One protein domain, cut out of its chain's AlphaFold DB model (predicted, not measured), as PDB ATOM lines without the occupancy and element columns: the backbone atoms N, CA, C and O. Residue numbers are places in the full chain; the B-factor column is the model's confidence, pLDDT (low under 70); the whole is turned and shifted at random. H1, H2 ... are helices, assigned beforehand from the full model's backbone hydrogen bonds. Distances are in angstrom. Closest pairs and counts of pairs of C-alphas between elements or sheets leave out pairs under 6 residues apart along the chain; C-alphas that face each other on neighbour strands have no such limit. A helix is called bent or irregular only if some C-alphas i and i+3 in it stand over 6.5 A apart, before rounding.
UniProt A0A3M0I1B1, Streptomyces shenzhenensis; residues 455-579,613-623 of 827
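AT A GLANCE: This is residues 455 to 579 and 613 to 623 of the 827 residues of a protein of Streptomyces shenzhenensis (UniProt A0A3M0I1B1). Four long helices, H1 to H4, stand side by side in an up-and-down bundle, each running against the one before it, and two shorter helices, H5 and H6, pack on the later part of H4. Residues 563 to 569 stick out free at one end of the long axis, and the long link 475 to 489 lies toward the other end. The printed part has 136 residues with six named helices, H1 to H6 in chain order, and no named strand; the class is all helix. The whole is compact, with a radius of gyration of the C-alphas of 16.6 A, yet elongated, with spans of 55 by 32 by 22 A.

IN THESE COORDINATES: H1, residues 455 to 474, begins at C-alpha 455 (-33.076, -9.475, 43.226) and is 28.7 A long from first to last C-alpha. H2, residues 490 to 505, spans 23.9 A; it has a kink of 27 degrees near residue 499 and is irregular, but only just, with C-alphas 499 and 502 6.6 A apart. H3, residues 510 to 529, spans 29.0 A. H4, residues 537 to 558, begins at C-alpha 537 (-61.764, -5.055, 47.916) and spans 29.0 A; it has a kink of 56 degrees near residue 544 and is irregular, with C-alphas 543 and 546 7.5 A apart. H5, residues 568 to 579, spans 15.7 A. H6, residues 613 to 623, spans 15.0 A and ends at C-alpha 623 (-35.529, 10.258, 36.490).

HOW THE PARTS SIT: H1 and H2 form a helical hairpin at a shallow tilt of 24 degrees; their closest C-alphas, Asp 458 and Gly 504, are 4.7 A apart. H2 and H3 form another at 15 degrees, closest at the C-alphas of Pro 502 and Gly 513, 4.9 A. H3 and H4 form a third at 12 degrees, closest at the C-alphas of Pro 510 and Ala 555, 5.5 A. H4 is the hub, touching the five other helices. It touches H1 with residues 543 to 547 alone, the closest C-alphas being Ser 469 and Val 543 at 7.1 A. H4 touches H6 with residues 549 to 558 alone, running the same way at a shallow tilt of 18 degrees; the closest C-alphas, Ala 557 and Gly 621, are 4.0 A apart. H4 and H5 form a hairpin at 29 degrees, closest at the C-alphas of Val 552 and Pro 578, 5.7 A. H1 and H3 are apart. Every O i to N i+4 pair is within hydrogen-bond range in H1, H3 and H6, against 8 of 12 in H2, 15 of 18 in H4 and 3 of 8 in H5, where 4 of 9 O i to N i+3 pairs are.

THE WHOLE: The two C-alphas farthest apart, Asp 477 and Gly 564, are 57.1 A apart. Residues 580 to 612 are not printed, and C-alphas 579 and 613 are 10.6 A apart across the cut. The link from H1 to H2 is long. Mean pLDDT of the printed part is 72.6; 50 residues are under 70, among them 467 to 490 and 560 to 575.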
ATOM      1  N   THR A 455     -31.964  -8.546  42.990       70.12
ATOM      2  CA  THR A 455     -33.076  -9.475  43.226       70.12
ATOM      3  C   THR A 455     -33.364  -9.700  44.704       70.12
ATOM      4  O   THR A 455     -34.478 -10.054  45.064       70.12
ATOM      5  N   ALA A 456     -32.384  -9.477  45.582       69.25
ATOM      6  CA  ALA A 456     -32.583  -9.642  47.017       69.25
ATOM      7  C   ALA A 456     -33.482  -8.546  47.611       69.25
ATOM      8  O   ALA A 456     -34.131  -8.780  48.622       69.25
ATOM      9  N   LEU A 457     -33.505  -7.353  47.004       73.75
ATOM     10  CA  LEU A 457     -34.459  -6.303  47.365       73.75
ATOM     11  C   LEU A 457     -35.857  -6.657  46.845       73.75
ATOM     12  O   LEU A 457     -36.834  -6.449  47.549       73.75
ATOM     13  N   ASP A 458     -35.934  -7.227  45.643       81.69
ATOM     14  CA  ASP A 458     -37.195  -7.625  45.009       81.69
ATOM     15  C   ASP A 458     -37.914  -8.696  45.840       81.69
ATOM     16  O   ASP A 458     -39.071  -8.513  46.203       81.69
ATOM     17  N   TRP A 459     -37.205  -9.748  46.259       82.94
ATOM     18  CA  TRP A 459     -37.760 -10.773  47.150       82.94
ATOM     19  C   TRP A 459     -38.029 -10.274  48.575       82.94
ATOM     20  O   TRP A 459     -38.976 -10.733  49.205       82.94
ATOM     21  N   ALA A 460     -37.259  -9.307  49.086       73.56
ATOM     22  CA  ALA A 460     -37.561  -8.690  50.381       73.56
ATOM     23  C   ALA A 460     -38.886  -7.908  50.352       73.56
ATOM     24  O   ALA A 460     -39.615  -7.919  51.338       73.56
ATOM     25  N   LEU A 461     -39.219  -7.270  49.223       78.44
ATOM     26  CA  LEU A 461     -40.511  -6.607  49.032       78.44
ATOM     27  C   LEU A 461     -41.662  -7.615  48.919       78.44
ATOM     28  O   LEU A 461     -42.727  -7.347  49.459       78.44
ATOM     29  N   VAL A 462     -41.443  -8.784  48.300       83.12
ATOM     30  CA  VAL A 462     -42.428  -9.890  48.306       83.12
ATOM     31  C   VAL A 462     -42.726 -10.326  49.743       83.12
ATOM     32  O   VAL A 462     -43.886 -10.415  50.131       83.12
ATOM     33  N   VAL A 463     -41.683 -10.558  50.548       78.88
ATOM     34  CA  VAL A 463     -41.837 -10.956  51.957       78.88
ATOM     35  C   VAL A 463     -42.555  -9.871  52.757       78.88
ATOM     36  O   VAL A 463     -43.447 -10.202  53.529       78.88
ATOM     37  N   LEU A 464     -42.223  -8.592  52.550       74.88
ATOM     38  CA  LEU A 464     -42.929  -7.475  53.183       74.88
ATOM     39  C   LEU A 464     -44.413  -7.447  52.798       74.88
ATOM     40  O   LEU A 464     -45.245  -7.273  53.678       74.88
ATOM     41  N   ALA A 465     -44.742  -7.623  51.517       76.12
ATOM     42  CA  ALA A 465     -46.124  -7.657  51.044       76.12
ATOM     43  C   ALA A 465     -46.913  -8.788  51.686       76.12
ATOM     44  O   ALA A 465     -47.947  -8.531  52.284       76.12
ATOM     45  N   VAL A 466     -46.384 -10.008  51.681       77.88
ATOM     46  CA  VAL A 466     -47.042 -11.136  52.351       77.88
ATOM     47  C   VAL A 466     -47.171 -10.893  53.864       77.88
ATOM     48  O   VAL A 466     -48.214 -11.182  54.447       77.88
ATOM     49  N   ALA A 467     -46.145 -10.320  54.499       69.44
ATOM     50  CA  ALA A 467     -46.114 -10.061  55.935       69.44
ATOM     51  C   ALA A 467     -47.065  -8.942  56.391       69.44
ATOM     52  O   ALA A 467     -47.702  -9.067  57.432       69.44
ATOM     53  N   LEU A 468     -47.190  -7.854  55.630       66.94
ATOM     54  CA  LEU A 468     -48.140  -6.783  55.942       66.94
ATOM     55  C   LEU A 468     -49.582  -7.275  55.814       66.94
ATOM     56  O   LEU A 468     -50.414  -6.935  56.646       66.94
ATOM     57  N   SER A 469     -49.862  -8.125  54.831       68.12
ATOM     58  CA  SER A 469     -51.215  -8.605  54.551       68.12
ATOM     59  C   SER A 469     -51.712  -9.636  55.547       68.12
ATOM     60  O   SER A 469     -52.827  -9.533  56.050       68.12
ATOM     61  N   LEU A 470     -50.863 -10.610  55.873       67.94
ATOM     62  CA  LEU A 470     -51.148 -11.557  56.944       67.94
ATOM     63  C   LEU A 470     -51.183 -10.838  58.303       67.94
ATOM     64  O   LEU A 470     -52.023 -11.153  59.136       67.94
ATOM     65  N   GLY A 471     -50.317  -9.838  58.515       61.16
ATOM     66  CA  GLY A 471     -50.271  -9.058  59.750       61.16
ATOM     67  C   GLY A 471     -51.511  -8.194  59.972       61.16
ATOM     68  O   GLY A 471     -52.066  -8.209  61.066       61.16
ATOM     69  N   ALA A 472     -51.988  -7.492  58.939       59.56
ATOM     70  CA  ALA A 472     -53.200  -6.673  58.997       59.56
ATOM     71  C   ALA A 472     -54.452  -7.506  59.314       59.56
ATOM     72  O   ALA A 472     -55.284  -7.070  60.104       59.56
ATOM     73  N   GLY A 473     -54.550  -8.729  58.778       57.84
ATOM     74  CA  GLY A 473     -55.636  -9.660  59.109       57.84
ATOM     75  C   GLY A 473     -55.599 -10.189  60.549       57.84
ATOM     76  O   GLY A 473     -56.602 -10.704  61.033       57.84
ATOM     77  N   LEU A 474     -54.463 -10.053  61.237       57.94
ATOM     78  CA  LEU A 474     -54.230 -10.579  62.582       57.94
ATOM     79  C   LEU A 474     -54.275  -9.511  63.692       57.94
ATOM     80  O   LEU A 474     -54.276  -9.903  64.850       57.94
ATOM     81  N   LEU A 475     -54.270  -8.207  63.369       54.97
ATOM     82  CA  LEU A 475     -53.951  -7.089  64.286       54.97
ATOM     83  C   LEU A 475     -55.142  -6.326  64.911       54.97
ATOM     84  O   LEU A 475     -54.896  -5.405  65.689       54.97
ATOM     85  N   SER A 476     -56.401  -6.630  64.583       48.78
ATOM     86  CA  SER A 476     -57.551  -5.820  65.025       48.78
ATOM     87  C   SER A 476     -58.480  -6.571  65.991       48.78
ATOM     88  O   SER A 476     -58.937  -7.673  65.692       48.78
ATOM     89  N   ASP A 477     -58.784  -5.950  67.137       43.50
ATOM     90  CA  ASP A 477     -59.842  -6.380  68.071       43.50
ATOM     91  C   ASP A 477     -61.223  -5.774  67.743       43.50
ATOM     92  O   ASP A 477     -62.233  -6.306  68.195       43.50
ATOM     93  N   ASP A 478     -61.273  -4.757  66.873       47.72
ATOM     94  CA  ASP A 478     -62.483  -4.179  66.268       47.72
ATOM     95  C   ASP A 478     -62.509  -4.521  64.776       47.72
ATOM     96  O   ASP A 478     -62.384  -3.682  63.882       47.72
ATOM     97  N   VAL A 479     -62.578  -5.811  64.486       49.56
ATOM     98  CA  VAL A 479     -62.782  -6.291  63.126       49.56
ATOM     99  C   VAL A 479     -64.259  -6.075  62.770       49.56
ATOM    100  O   VAL A 479     -65.115  -6.683  63.423       49.56
ATOM    101  N   PRO A 480     -64.599  -5.278  61.734       47.97
ATOM    102  CA  PRO A 480     -65.948  -5.318  61.174       47.97
ATOM    103  C   PRO A 480     -66.261  -6.774  60.801       47.97
ATOM    104  O   PRO A 480     -65.347  -7.511  60.442       47.97
ATOM    105  N   ASP A 481     -67.514  -7.234  60.866       49.59
ATOM    106  CA  ASP A 481     -67.875  -8.652  60.616       49.59
ATOM    107  C   ASP A 481     -67.285  -9.245  59.316       49.59
ATOM    108  O   ASP A 481     -67.125 -10.460  59.179       49.59
ATOM    109  N   SER A 482     -66.877  -8.369  58.397       46.41
ATOM    110  CA  SER A 482     -66.078  -8.627  57.208       46.41
ATOM    111  C   SER A 482     -64.637  -9.126  57.409       46.41
ATOM    112  O   SER A 482     -64.083  -9.534  56.409       46.41
ATOM    113  N   PHE A 483     -63.988  -9.165  58.581       45.34
ATOM    114  CA  PHE A 483     -62.705  -9.908  58.732       45.34
ATOM    115  C   PHE A 483     -62.762 -11.048  59.766       45.34
ATOM    116  O   PHE A 483     -61.790 -11.785  59.930       45.34
ATOM    117  N   ARG A 484     -63.898 -11.276  60.446       51.03
ATOM    118  CA  ARG A 484     -64.030 -12.391  61.412       51.03
ATOM    119  C   ARG A 484     -63.922 -13.773  60.742       51.03
ATOM    120  O   ARG A 484     -63.590 -14.749  61.405       51.03
ATOM    121  N   GLY A 485     -64.130 -13.836  59.424       51.97
ATOM    122  CA  GLY A 485     -63.935 -15.019  58.579       51.97
ATOM    123  C   GLY A 485     -62.514 -15.210  58.033       51.97
ATOM    124  O   GLY A 485     -62.310 -16.096  57.212       51.97
ATOM    125  N   VAL A 486     -61.513 -14.430  58.455       47.16
ATOM    126  CA  VAL A 486     -60.127 -14.551  57.942       47.16
ATOM    127  C   VAL A 486     -59.453 -15.880  58.339       47.16
ATOM    128  O   VAL A 486     -58.462 -16.280  57.732       47.16
ATOM    129  N   LEU A 487     -60.043 -16.647  59.267       49.94
ATOM    130  CA  LEU A 487     -59.672 -18.047  59.543       49.94
ATOM    131  C   LEU A 487     -60.320 -19.075  58.589       49.94
ATOM    132  O   LEU A 487     -59.976 -20.254  58.638       49.94
ATOM    133  N   SER A 488     -61.179 -18.643  57.660       49.16
ATOM    134  CA  SER A 488     -61.648 -19.424  56.511       49.16
ATOM    135  C   SER A 488     -61.100 -18.835  55.206       49.16
ATOM    136  O   SER A 488     -61.676 -17.903  54.651       49.16
ATOM    137  N   GLY A 489     -60.006 -19.406  54.682       60.12
ATOM    138  CA  GLY A 489     -59.714 -19.305  53.252       60.12
ATOM    139  C   GLY A 489     -58.249 -19.392  52.816       60.12
ATOM    140  O   GLY A 489     -57.585 -18.373  52.647       60.12
ATOM    141  N   LEU A 490     -57.816 -20.598  52.428       66.75
ATOM    142  CA  LEU A 490     -56.801 -20.827  51.384       66.75
ATOM    143  C   LEU A 490     -56.855 -19.783  50.227       66.75
ATOM    144  O   LEU A 490     -55.793 -19.291  49.841       66.75
ATOM    145  N   PRO A 491     -58.038 -19.359  49.716       72.94
ATOM    146  CA  PRO A 491     -58.165 -18.273  48.735       72.94
ATOM    147  C   PRO A 491     -57.542 -16.925  49.132       72.94
ATOM    148  O   PRO A 491     -56.888 -16.319  48.290       72.94
ATOM    149  N   PHE A 492     -57.662 -16.452  50.378       74.56
ATOM    150  CA  PHE A 492     -57.074 -15.162  50.783       74.56
ATOM    151  C   PHE A 492     -55.541 -15.200  50.722       74.56
ATOM    152  O   PHE A 492     -54.905 -14.275  50.211       74.56
ATOM    153  N   VAL A 493     -54.942 -16.298  51.199       75.81
ATOM    154  CA  VAL A 493     -53.488 -16.517  51.154       75.81
ATOM    155  C   VAL A 493     -53.005 -16.646  49.710       75.81
ATOM    156  O   VAL A 493     -52.003 -16.032  49.345       75.81
ATOM    157  N   LEU A 494     -53.730 -17.394  48.873       81.12
ATOM    158  CA  LEU A 494     -53.401 -17.566  47.458       81.12
ATOM    159  C   LEU A 494     -53.494 -16.254  46.681       81.12
ATOM    160  O   LEU A 494     -52.569 -15.932  45.941       81.12
ATOM    161  N   LEU A 495     -54.559 -15.475  46.869       81.31
ATOM    162  CA  LEU A 495     -54.735 -14.185  46.202       81.31
ATOM    163  C   LEU A 495     -53.714 -13.150  46.691       81.31
ATOM    164  O   LEU A 495     -53.188 -12.380  45.891       81.31
ATOM    165  N   SER A 496     -53.363 -13.172  47.980       80.00
ATOM    166  CA  SER A 496     -52.299 -12.336  48.553       80.00
ATOM    167  C   SER A 496     -50.928 -12.691  47.976       80.00
ATOM    168  O   SER A 496     -50.161 -11.813  47.577       80.00
ATOM    169  N   ALA A 497     -50.626 -13.987  47.863       83.56
ATOM    170  CA  ALA A 497     -49.411 -14.469  47.219       83.56
ATOM    171  C   ALA A 497     -49.389 -14.114  45.723       83.56
ATOM    172  O   ALA A 497     -48.369 -13.635  45.232       83.56
ATOM    173  N   LEU A 498     -50.509 -14.273  45.014       88.19
ATOM    174  CA  LEU A 498     -50.652 -13.909  43.602       88.19
ATOM    175  C   LEU A 498     -50.401 -12.411  43.369       88.19
ATOM    176  O   LEU A 498     -49.812 -12.041  42.356       88.19
ATOM    177  N   HIS A 499     -50.782 -11.568  44.331       86.56
ATOM    178  CA  HIS A 499     -50.542 -10.126  44.305       86.56
ATOM    179  C   HIS A 499     -49.080  -9.757  44.625       86.56
ATOM    180  O   HIS A 499     -48.501  -8.869  44.001       86.56
ATOM    181  N   ALA A 500     -48.454 -10.454  45.580       86.69
ATOM    182  CA  ALA A 500     -47.123 -10.125  46.092       86.69
ATOM    183  C   ALA A 500     -45.967 -10.717  45.267       86.69
ATOM    184  O   ALA A 500     -44.964 -10.044  45.032       86.69
ATOM    185  N   VAL A 501     -46.083 -11.973  44.819       90.12
ATOM    186  CA  VAL A 501     -45.033 -12.719  44.099       90.12
ATOM    187  C   VAL A 501     -44.504 -11.988  42.854       90.12
ATOM    188  O   VAL A 501     -43.281 -11.998  42.658       90.12
ATOM    189  N   PRO A 502     -45.334 -11.280  42.055       92.06
ATOM    190  CA  PRO A 502     -44.854 -10.473  40.940       92.06
ATOM    191  C   PRO A 502     -43.699  -9.523  41.288       92.06
ATOM    192  O   PRO A 502     -42.827  -9.289  40.440       92.06
ATOM    193  N   LEU A 503     -43.642  -8.981  42.517       86.06
ATOM    194  CA  LEU A 503     -42.587  -8.051  42.951       86.06
ATOM    195  C   LEU A 503     -41.180  -8.642  42.790       86.06
ATOM    196  O   LEU A 503     -40.236  -7.894  42.521       86.06
ATOM    197  N   GLY A 504     -41.038  -9.971  42.861       85.69
ATOM    198  CA  GLY A 504     -39.778 -10.690  42.651       85.69
ATOM    199  C   GLY A 504     -39.197 -10.538  41.237       85.69
ATOM    200  O   GLY A 504     -37.990 -10.711  41.034       85.69
ATOM    201  N   TRP A 505     -40.027 -10.166  40.256       87.69
ATOM    202  CA  TRP A 505     -39.616  -9.940  38.866       87.69
ATOM    203  C   TRP A 505     -39.634  -8.470  38.443       87.69
ATOM    204  O   TRP A 505     -39.287  -8.180  37.296       87.69
ATOM    205  N   ARG A 506     -39.942  -7.525  39.340       87.50
ATOM    206  CA  ARG A 506     -40.103  -6.097  38.995       87.50
ATOM    207  C   ARG A 506     -38.891  -5.469  38.294       87.50
ATOM    208  O   ARG A 506     -39.050  -4.552  37.499       87.50
ATOM    209  N   SER A 507     -37.673  -5.946  38.574       83.56
ATOM    210  CA  SER A 507     -36.440  -5.437  37.955       83.56
ATOM    211  C   SER A 507     -36.098  -6.099  36.614       83.56
ATOM    212  O   SER A 507     -35.308  -5.545  35.849       83.56
ATOM    213  N   ARG A 508     -36.671  -7.277  36.329       86.38
ATOM    214  CA  ARG A 508     -36.398  -8.080  35.124       86.38
ATOM    215  C   ARG A 508     -37.499  -7.957  34.075       86.38
ATOM    216  O   ARG A 508     -37.197  -7.857  32.893       86.38
ATOM    217  N   ALA A 509     -38.753  -7.981  34.516       85.62
ATOM    218  CA  ALA A 509     -39.946  -7.956  33.679       85.62
ATOM    219  C   ALA A 509     -41.028  -7.054  34.315       85.62
ATOM    220  O   ALA A 509     -42.098  -7.536  34.686       85.62
ATOM    221  N   PRO A 510     -40.766  -5.738  34.462       85.44
ATOM    222  CA  PRO A 510     -41.683  -4.793  35.112       85.44
ATOM    223  C   PRO A 510     -43.078  -4.758  34.472       85.44
ATOM    224  O   PRO A 510     -44.063  -4.655  35.191       85.44
ATOM    225  N   GLY A 511     -43.164  -4.872  33.141       83.31
ATOM    226  CA  GLY A 511     -44.440  -4.870  32.420       83.31
ATOM    227  C   GLY A 511     -45.295  -6.093  32.750       83.31
ATOM    228  O   GLY A 511     -46.437  -5.933  33.156       83.31
ATOM    229  N   ALA A 512     -44.713  -7.294  32.660       87.19
ATOM    230  CA  ALA A 512     -45.404  -8.544  32.984       87.19
ATOM    231  C   ALA A 512     -45.824  -8.617  34.464       87.19
ATOM    232  O   ALA A 512     -46.891  -9.132  34.791       87.19
ATOM    233  N   GLY A 513     -44.995  -8.080  35.366       87.75
ATOM    234  CA  GLY A 513     -45.340  -8.005  36.783       87.75
ATOM    235  C   GLY A 513     -46.483  -7.025  37.062       87.75
ATOM    236  O   GLY A 513     -47.403  -7.377  37.790       87.75
ATOM    237  N   LEU A 514     -46.479  -5.844  36.430       86.62
ATOM    238  CA  LEU A 514     -47.574  -4.878  36.551       86.62
ATOM    239  C   LEU A 514     -48.891  -5.451  36.012       86.62
ATOM    240  O   LEU A 514     -49.922  -5.308  36.661       86.62
ATOM    241  N   THR A 515     -48.866  -6.132  34.862       87.31
ATOM    242  CA  THR A 515     -50.068  -6.792  34.332       87.31
ATOM    243  C   THR A 515     -50.575  -7.872  35.281       87.31
ATOM    244  O   THR A 515     -51.772  -7.931  35.518       87.31
ATOM    245  N   ALA A 516     -49.685  -8.673  35.878       90.12
ATOM    246  CA  ALA A 516     -50.079  -9.706  36.835       90.12
ATOM    247  C   ALA A 516     -50.735  -9.120  38.097       90.12
ATOM    248  O   ALA A 516     -51.750  -9.639  38.549       90.12
ATOM    249  N   VAL A 517     -50.195  -8.019  38.629       88.44
ATOM    250  CA  VAL A 517     -50.760  -7.301  39.784       88.44
ATOM    251  C   VAL A 517     -52.137  -6.716  39.470       88.44
ATOM    252  O   VAL A 517     -53.085  -6.925  40.221       88.44
ATOM    253  N   LEU A 518     -52.290  -6.054  38.320       87.00
ATOM    254  CA  LEU A 518     -53.587  -5.524  37.890       87.00
ATOM    255  C   LEU A 518     -54.616  -6.641  37.657       87.00
ATOM    256  O   LEU A 518     -55.773  -6.501  38.045       87.00
ATOM    257  N   SER A 519     -54.205  -7.774  37.082       89.25
ATOM    258  CA  SER A 519     -55.069  -8.952  36.955       89.25
ATOM    259  C   SER A 519     -55.448  -9.544  38.316       89.25
ATOM    260  O   SER A 519     -56.593  -9.954  38.492       89.25
ATOM    261  N   ALA A 520     -54.531  -9.555  39.290       87.94
ATOM    262  CA  ALA A 520     -54.824 -10.000  40.649       87.94
ATOM    263  C   ALA A 520     -55.865  -9.095  41.329       87.94
ATOM    264  O   ALA A 520     -56.776  -9.615  41.961       87.94
ATOM    265  N   LEU A 521     -55.795  -7.768  41.148       83.50
ATOM    266  CA  LEU A 521     -56.818  -6.817  41.623       83.50
ATOM    267  C   LEU A 521     -58.208  -7.101  41.045       83.50
ATOM    268  O   LEU A 521     -59.196  -7.094  41.776       83.50
ATOM    269  N   VAL A 522     -58.290  -7.382  39.743       85.00
ATOM    270  CA  VAL A 522     -59.560  -7.749  39.096       85.00
ATOM    271  C   VAL A 522     -60.097  -9.068  39.659       85.00
ATOM    272  O   VAL A 522     -61.296  -9.195  39.896       85.00
ATOM    273  N   LEU A 523     -59.217 -10.038  39.921       85.81
ATOM    274  CA  LEU A 523     -59.599 -11.315  40.522       85.81
ATOM    275  C   LEU A 523     -60.087 -11.149  41.970       85.81
ATOM    276  O   LEU A 523     -61.094 -11.754  42.336       85.81
ATOM    277  N   TRP A 524     -59.422 -10.301  42.763       83.12
ATOM    278  CA  TRP A 524     -59.891  -9.892  44.090       83.12
ATOM    279  C   TRP A 524     -61.308  -9.330  44.012       83.12
ATOM    280  O   TRP A 524     -62.174  -9.748  44.775       83.12
ATOM    281  N   TRP A 525     -61.560  -8.440  43.050       82.81
ATOM    282  CA  TRP A 525     -62.877  -7.843  42.851       82.81
ATOM    283  C   TRP A 525     -63.956  -8.869  42.501       82.81
ATOM    284  O   TRP A 525     -65.033  -8.847  43.090       82.81
ATOM    285  N   GLY A 526     -63.660  -9.820  41.611       82.19
ATOM    286  CA  GLY A 526     -64.581 -10.916  41.299       82.19
ATOM    287  C   GLY A 526     -64.898 -11.803  42.509       82.19
ATOM    288  O   GLY A 526     -66.048 -12.195  42.695       82.19
ATOM    289  N   CYS A 527     -63.903 -12.081  43.359       80.06
ATOM    290  CA  CYS A 527     -64.093 -12.883  44.572       80.06
ATOM    291  C   CYS A 527     -64.941 -12.160  45.629       80.06
ATOM    292  O   CYS A 527     -65.762 -12.796  46.290       80.06
ATOM    293  N   ASP A 528     -64.779 -10.846  45.765       76.12
ATOM    294  CA  ASP A 528     -65.570 -10.010  46.674       76.12
ATOM    295  C   ASP A 528     -67.042  -9.959  46.254       76.12
ATOM    296  O   ASP A 528     -67.931 -10.217  47.062       76.12
ATOM    297  N   GLN A 529     -67.309  -9.775  44.955       79.50
ATOM    298  CA  GLN A 529     -68.676  -9.811  44.416       79.50
ATOM    299  C   GLN A 529     -69.342 -11.184  44.571       79.50
ATOM    300  O   GLN A 529     -70.557 -11.272  44.743       79.50
ATOM    301  N   ALA A 530     -68.556 -12.262  44.535       80.56
ATOM    302  CA  ALA A 530     -69.030 -13.618  44.799       80.56
ATOM    303  C   ALA A 530     -69.192 -13.928  46.304       80.56
ATOM    304  O   ALA A 530     -69.633 -15.022  46.660       80.56
ATOM    305  N   GLY A 531     -68.820 -13.000  47.197       72.56
ATOM    306  CA  GLY A 531     -68.844 -13.186  48.650       72.56
ATOM    307  C   GLY A 531     -67.784 -14.161  49.175       72.56
ATOM    308  O   GLY A 531     -67.879 -14.609  50.318       72.56
ATOM    309  N   TRP A 532     -66.788 -14.511  48.356       69.38
ATOM    310  CA  TRP A 532     -65.732 -15.477  48.688       69.38
ATOM    311  C   TRP A 532     -64.638 -14.878  49.570       69.38
ATOM    312  O   TRP A 532     -63.910 -15.614  50.237       69.38
ATOM    313  N   THR A 533     -64.503 -13.554  49.570       65.38
ATOM    314  CA  THR A 533     -63.524 -12.829  50.380       65.38
ATOM    315  C   THR A 533     -64.236 -11.855  51.301       65.38
ATOM    316  O   THR A 533     -65.030 -11.028  50.873       65.38
ATOM    317  N   ARG A 534     -63.937 -11.964  52.589       64.06
ATOM    318  CA  ARG A 534     -64.279 -11.005  53.635       64.06
ATOM    319  C   ARG A 534     -62.918 -10.680  54.248       64.06
ATOM    320  O   ARG A 534     -62.359 -11.564  54.908       64.06
ATOM    321  N   PRO A 535     -62.290  -9.544  53.880       61.28
ATOM    322  CA  PRO A 535     -62.854  -8.184  53.688       61.28
ATOM    323  C   PRO A 535     -63.174  -7.702  52.257       61.28
ATOM    324  O   PRO A 535     -62.718  -8.338  51.306       61.28
ATOM    325  N   PRO A 536     -63.884  -6.554  52.105       67.50
ATOM    326  CA  PRO A 536     -64.157  -5.939  50.804       67.50
ATOM    327  C   PRO A 536     -62.888  -5.453  50.094       67.50
ATOM    328  O   PRO A 536     -61.896  -5.069  50.723       67.50
ATOM    329  N   VAL A 537     -62.926  -5.412  48.759       71.19
ATOM    330  CA  VAL A 537     -61.764  -5.055  47.916       71.19
ATOM    331  C   VAL A 537     -61.236  -3.649  48.174       71.19
ATOM    332  O   VAL A 537     -60.038  -3.419  48.008       71.19
ATOM    333  N   SER A 538     -62.084  -2.718  48.619       69.62
ATOM    334  CA  SER A 538     -61.668  -1.370  49.023       69.62
ATOM    335  C   SER A 538     -60.609  -1.397  50.128       69.62
ATOM    336  O   SER A 538     -59.617  -0.673  50.054       69.62
ATOM    337  N   ASP A 539     -60.781  -2.274  51.114       69.81
ATOM    338  CA  ASP A 539     -59.917  -2.356  52.292       69.81
ATOM    339  C   ASP A 539     -58.605  -3.054  51.928       69.81
ATOM    340  O   ASP A 539     -57.519  -2.630  52.325       69.81
ATOM    341  N   ILE A 540     -58.703  -4.082  51.084       70.19
ATOM    342  CA  ILE A 540     -57.553  -4.785  50.513       70.19
ATOM    343  C   ILE A 540     -56.713  -3.811  49.684       70.19
ATOM    344  O   ILE A 540     -55.500  -3.731  49.871       70.19
ATOM    345  N   PHE A 541     -57.337  -3.018  48.812       73.06
ATOM    346  CA  PHE A 541     -56.629  -2.034  48.001       73.06
ATOM    347  C   PHE A 541     -55.872  -1.020  48.868       73.06
ATOM    348  O   PHE A 541     -54.702  -0.760  48.602       73.06
ATOM    349  N   LEU A 542     -56.470  -0.500  49.946       68.75
ATOM    350  CA  LEU A 542     -55.788   0.436  50.852       68.75
ATOM    351  C   LEU A 542     -54.526  -0.162  51.499       68.75
ATOM    352  O   LEU A 542     -53.546   0.556  51.705       68.75
ATOM    353  N   VAL A 543     -54.520  -1.471  51.768       68.25
ATOM    354  CA  VAL A 543     -53.354  -2.187  52.312       68.25
ATOM    355  C   VAL A 543     -52.302  -2.480  51.234       68.25
ATOM    356  O   VAL A 543     -51.103  -2.404  51.512       68.25
ATOM    357  N   TYR A 544     -52.722  -2.798  50.005       73.25
ATOM    358  CA  TYR A 544     -51.832  -3.248  48.927       73.25
ATOM    359  C   TYR A 544     -51.351  -2.161  47.977       73.25
ATOM    360  O   TYR A 544     -50.346  -2.372  47.309       73.25
ATOM    361  N   TRP A 545     -51.966  -0.981  47.958       78.31
ATOM    362  CA  TRP A 545     -51.694   0.042  46.946       78.31
ATOM    363  C   TRP A 545     -50.201   0.419  46.818       78.31
ATOM    364  O   TRP A 545     -49.714   0.768  45.739       78.31
ATOM    365  N   TRP A 546     -49.402   0.279  47.877       78.19
ATOM    366  CA  TRP A 546     -47.952   0.481  47.792       78.19
ATOM    367  C   TRP A 546     -47.230  -0.513  46.851       78.19
ATOM    368  O   TRP A 546     -46.198  -0.157  46.267       78.19
ATOM    369  N   VAL A 547     -47.746  -1.735  46.666       84.06
ATOM    370  CA  VAL A 547     -47.258  -2.740  45.701       84.06
ATOM    371  C   VAL A 547     -47.430  -2.203  44.277       84.06
ATOM    372  O   VAL A 547     -46.488  -2.223  43.475       84.06
ATOM    373  N   GLU A 548     -48.568  -1.575  44.004       86.12
ATOM    374  CA  GLU A 548     -48.942  -1.082  42.681       86.12
ATOM    375  C   GLU A 548     -48.096   0.144  42.350       86.12
ATOM    376  O   GLU A 548     -47.494   0.239  41.279       86.12
ATOM    377  N   LEU A 549     -47.931   1.039  43.327       80.31
ATOM    378  CA  LEU A 549     -47.016   2.175  43.249       80.31
ATOM    379  C   LEU A 549     -45.552   1.737  43.043       80.31
ATOM    380  O   LEU A 549     -44.800   2.383  42.305       80.31
ATOM    381  N   THR A 550     -45.143   0.606  43.626       82.88
ATOM    382  CA  THR A 550     -43.807   0.024  43.414       82.88
ATOM    383  C   THR A 550     -43.623  -0.456  41.974       82.88
ATOM    384  O   THR A 550     -42.540  -0.285  41.392       82.88
ATOM    385  N   PHE A 551     -44.666  -1.014  41.358       86.62
ATOM    386  CA  PHE A 551     -44.658  -1.375  39.942       86.62
ATOM    387  C   PHE A 551     -44.700  -0.166  39.018       86.62
ATOM    388  O   PHE A 551     -43.974  -0.160  38.029       86.62
ATOM    389  N   VAL A 552     -45.446   0.882  39.365       83.94
ATOM    390  CA  VAL A 552     -45.456   2.154  38.627       83.94
ATOM    391  C   VAL A 552     -44.061   2.790  38.604       83.94
ATOM    392  O   VAL A 552     -43.559   3.160  37.537       83.94
ATOM    393  N   TYR A 553     -43.370   2.830  39.750       84.56
ATOM    394  CA  TYR A 553     -41.962   3.235  39.805       84.56
ATOM    395  C   TYR A 553     -41.079   2.326  38.939       84.56
ATOM    396  O   TYR A 553     -40.258   2.810  38.158       84.56
ATOM    397  N   SER A 554     -41.243   1.003  39.063       85.19
ATOM    398  CA  SER A 554     -40.435   0.014  38.335       85.19
ATOM    399  C   SER A 554     -40.650   0.108  36.821       85.19
ATOM    400  O   SER A 554     -39.695  -0.025  36.057       85.19
ATOM    401  N   ALA A 555     -41.867   0.429  36.385       85.50
ATOM    402  CA  ALA A 555     -42.200   0.670  34.993       85.50
ATOM    403  C   ALA A 555     -41.409   1.863  34.444       85.50
ATOM    404  O   ALA A 555     -40.672   1.711  33.471       85.50
ATOM    405  N   GLY A 556     -41.443   3.011  35.128       83.12
ATOM    406  CA  GLY A 556     -40.635   4.176  34.745       83.12
ATOM    407  C   GLY A 556     -39.120   3.936  34.850       83.12
ATOM    408  O   GLY A 556     -38.332   4.512  34.101       83.12
ATOM    409  N   ALA A 557     -38.692   3.080  35.779       83.88
ATOM    410  CA  ALA A 557     -37.290   2.807  36.077       83.88
ATOM    411  C   ALA A 557     -36.621   1.773  35.152       83.88
ATOM    412  O   ALA A 557     -35.385   1.788  35.053       83.88
ATOM    413  N   TYR A 558     -37.382   0.851  34.561       83.31
ATOM    414  CA  TYR A 558     -36.839  -0.321  33.866       83.31
ATOM    415  C   TYR A 558     -37.464  -0.601  32.496       83.31
ATOM    416  O   TYR A 558     -36.804  -1.285  31.712       83.31
ATOM    417  N   LEU A 559     -38.663  -0.092  32.161       81.62
ATOM    418  CA  LEU A 559     -39.133  -0.225  30.780       81.62
ATOM    419  C   LEU A 559     -38.252   0.616  29.847       81.62
ATOM    420  O   LEU A 559     -37.895   1.752  30.179       81.62
ATOM    421  N   PRO A 560     -37.897   0.073  28.672       66.62
ATOM    422  CA  PRO A 560     -37.111   0.803  27.700       66.62
ATOM    423  C   PRO A 560     -37.920   1.996  27.188       66.62
ATOM    424  O   PRO A 560     -38.881   1.845  26.438       66.62
ATOM    425  N   LEU A 561     -37.491   3.202  27.556       64.19
ATOM    426  CA  LEU A 561     -37.843   4.411  26.821       64.19
ATOM    427  C   LEU A 561     -37.144   4.294  25.463       64.19
ATOM    428  O   LEU A 561     -35.945   4.559  25.370       64.19
ATOM    429  N   ARG A 562     -37.850   3.807  24.431       55.47
ATOM    430  CA  ARG A 562     -37.285   3.692  23.077       55.47
ATOM    431  C   ARG A 562     -36.753   5.062  22.652       55.47
ATOM    432  O   ARG A 562     -37.512   6.010  22.472       55.47
ATOM    433  N   ARG A 563     -35.431   5.161  22.526       51.44
ATOM    434  CA  ARG A 563     -34.737   6.354  22.045       51.44
ATOM    435  C   ARG A 563     -34.798   6.380  20.530       51.44
ATOM    436  O   ARG A 563     -34.387   5.417  19.896       51.44
ATOM    437  N   GLY A 564     -35.286   7.481  19.975       49.62
ATOM    438  CA  GLY A 564     -35.236   7.728  18.534       49.62
ATOM    439  C   GLY A 564     -36.497   8.355  17.961       49.62
ATOM    440  O   GLY A 564     -36.433   8.918  16.878       49.62
ATOM    441  N   VAL A 565     -37.617   8.335  18.684       40.44
ATOM    442  CA  VAL A 565     -38.822   9.033  18.238       40.44
ATOM    443  C   VAL A 565     -39.179  10.085  19.277       40.44
ATOM    444  O   VAL A 565     -39.650   9.764  20.366       40.44
ATOM    445  N   LEU A 566     -38.973  11.355  18.926       47.03
ATOM    446  CA  LEU A 566     -39.632  12.516  19.537       47.03
ATOM    447  C   LEU A 566     -41.146  12.494  19.236       47.03
ATOM    448  O   LEU A 566     -41.738  13.514  18.912       47.03
ATOM    449  N   ALA A 567     -41.782  11.324  19.289       43.00
ATOM    450  CA  ALA A 567     -43.223  11.219  19.193       43.00
ATOM    451  C   ALA A 567     -43.776  11.096  20.615       43.00
ATOM    452  O   ALA A 567     -43.321  10.220  21.365       43.00
ATOM    453  N   PRO A 568     -44.816  11.867  20.976       51.38
ATOM    454  CA  PRO A 568     -45.609  11.597  22.178       51.38
ATOM    455  C   PRO A 568     -46.118  10.137  22.238       51.38
ATOM    456  O   PRO A 568     -46.374   9.613  23.321       51.38
ATOM    457  N   ALA A 569     -46.142   9.428  21.102       46.94
ATOM    458  CA  ALA A 569     -46.527   8.024  20.967       46.94
ATOM    459  C   ALA A 569     -45.636   7.001  21.707       46.94
ATOM    460  O   ALA A 569     -46.123   5.926  22.041       46.94
ATOM    461  N   ALA A 570     -44.358   7.290  22.001       46.84
ATOM    462  CA  ALA A 570     -43.488   6.355  22.741       46.84
ATOM    463  C   ALA A 570     -43.539   6.559  24.269       46.84
ATOM    464  O   ALA A 570     -43.263   5.632  25.032       46.84
ATOM    465  N   VAL A 571     -43.916   7.761  24.719       51.47
ATOM    466  CA  VAL A 571     -44.160   8.070  26.138       51.47
ATOM    467  C   VAL A 571     -45.548   7.582  26.562       51.47
ATOM    468  O   VAL A 571     -45.705   7.117  27.690       51.47
ATOM    469  N   ALA A 572     -46.520   7.598  25.641       53.41
ATOM    470  CA  ALA A 572     -47.893   7.153  25.864       53.41
ATOM    471  C   ALA A 572     -48.007   5.755  26.520       53.41
ATOM    472  O   ALA A 572     -48.564   5.686  27.610       53.41
ATOM    473  N   PRO A 573     -47.422   4.657  25.996       55.81
ATOM    474  CA  PRO A 573     -47.568   3.333  26.615       55.81
ATOM    475  C   PRO A 573     -46.871   3.200  27.982       55.81
ATOM    476  O   PRO A 573     -47.286   2.387  28.801       55.81
ATOM    477  N   ALA A 574     -45.841   4.004  28.273       61.81
ATOM    478  CA  ALA A 574     -45.189   4.006  29.586       61.81
ATOM    479  C   ALA A 574     -45.970   4.832  30.628       61.81
ATOM    480  O   ALA A 574     -45.932   4.495  31.810       61.81
ATOM    481  N   ALA A 575     -46.680   5.879  30.193       66.94
ATOM    482  CA  ALA A 575     -47.585   6.688  31.011       66.94
ATOM    483  C   ALA A 575     -48.970   6.036  31.212       66.94
ATOM    484  O   ALA A 575     -49.694   6.408  32.132       66.94
ATOM    485  N   VAL A 576     -49.318   5.017  30.415       81.00
ATOM    486  CA  VAL A 576     -50.519   4.185  30.629       81.00
ATOM    487  C   VAL A 576     -50.450   3.440  31.964       81.00
ATOM    488  O   VAL A 576     -51.480   3.257  32.598       81.00
ATOM    489  N   ALA A 577     -49.259   3.067  32.443       83.75
ATOM    490  CA  ALA A 577     -49.095   2.359  33.715       83.75
ATOM    491  C   ALA A 577     -49.656   3.123  34.940       83.75
ATOM    492  O   ALA A 577     -50.519   2.569  35.619       83.75
ATOM    493  N   PRO A 578     -49.227   4.369  35.248       85.50
ATOM    494  CA  PRO A 578     -49.791   5.125  36.370       85.50
ATOM    495  C   PRO A 578     -51.286   5.430  36.199       85.50
ATOM    496  O   PRO A 578     -52.018   5.364  37.181       85.50
ATOM    497  N   ALA A 579     -51.749   5.710  34.975       88.44
ATOM    498  CA  ALA A 579     -53.165   5.958  34.699       88.44
ATOM    499  C   ALA A 579     -54.031   4.706  34.920       88.44
ATOM    500  O   ALA A 579     -55.077   4.791  35.555       88.44
ATOM    501  N   PRO A 613     -49.935  10.605  43.086       73.00
ATOM    502  CA  PRO A 613     -48.788   9.833  43.567       73.00
ATOM    503  C   PRO A 613     -48.276   8.809  42.540       73.00
ATOM    504  O   PRO A 613     -47.065   8.580  42.466       73.00
ATOM    505  N   ALA A 614     -49.150   8.230  41.707       78.19
ATOM    506  CA  ALA A 614     -48.747   7.288  40.662       78.19
ATOM    507  C   ALA A 614     -47.862   7.965  39.596       78.19
ATOM    508  O   ALA A 614     -46.753   7.500  39.312       78.19
ATOM    509  N   PHE A 615     -48.289   9.108  39.051       83.06
ATOM    510  CA  PHE A 615     -47.502   9.872  38.081       83.06
ATOM    511  C   PHE A 615     -46.207  10.428  38.692       83.06
ATOM    512  O   PHE A 615     -45.164  10.400  38.031       83.06
ATOM    513  N   ALA A 616     -46.227  10.856  39.959       73.12
ATOM    514  CA  ALA A 616     -45.026  11.304  40.664       73.12
ATOM    515  C   ALA A 616     -43.970  10.186  40.787       73.12
ATOM    516  O   ALA A 616     -42.796  10.394  40.463       73.12
ATOM    517  N   LEU A 617     -44.374   8.977  41.197       77.12
ATOM    518  CA  LEU A 617     -43.471   7.829  41.325       77.12
ATOM    519  C   LEU A 617     -42.985   7.295  39.979       77.12
ATOM    520  O   LEU A 617     -41.814   6.922  39.857       77.12
ATOM    521  N   TRP A 618     -43.834   7.312  38.954       85.12
ATOM    522  CA  TRP A 618     -43.417   7.021  37.585       85.12
ATOM    523  C   TRP A 618     -42.345   8.011  37.110       85.12
ATOM    524  O   TRP A 618     -41.283   7.596  36.640       85.12
ATOM    525  N   GLY A 619     -42.568   9.316  37.315       76.81
ATOM    526  CA  GLY A 619     -41.606  10.373  36.995       76.81
ATOM    527  C   GLY A 619     -40.280  10.213  37.743       76.81
ATOM    528  O   GLY A 619     -39.204  10.360  37.151       76.81
ATOM    529  N   LEU A 620     -40.328   9.818  39.020       76.25
ATOM    530  CA  LEU A 620     -39.139   9.464  39.797       76.25
ATOM    531  C   LEU A 620     -38.422   8.244  39.196       76.25
ATOM    532  O   LEU A 620     -37.199   8.266  39.037       76.25
ATOM    533  N   GLY A 621     -39.165   7.208  38.799       78.81
ATOM    534  CA  GLY A 621     -38.658   6.045  38.070       78.81
ATOM    535  C   GLY A 621     -37.893   6.455  36.812       78.81
ATOM    536  O   GLY A 621     -36.701   6.152  36.692       78.81
ATOM    537  N   VAL A 622     -38.523   7.255  35.948       82.25
ATOM    538  CA  VAL A 622     -37.924   7.801  34.718       82.25
ATOM    539  C   VAL A 622     -36.669   8.620  35.025       82.25
ATOM    540  O   VAL A 622     -35.630   8.437  34.382       82.25
ATOM    541  N   ARG A 623     -36.702   9.487  36.046       78.56
ATOM    542  CA  ARG A 623     -35.529  10.258  36.490       78.56
ATOM    543  C   ARG A 623     -34.384   9.336  36.903       78.56
ATOM    544  O   ARG A 623     -33.244   9.568  36.499       78.56
TER     545      ARG A 623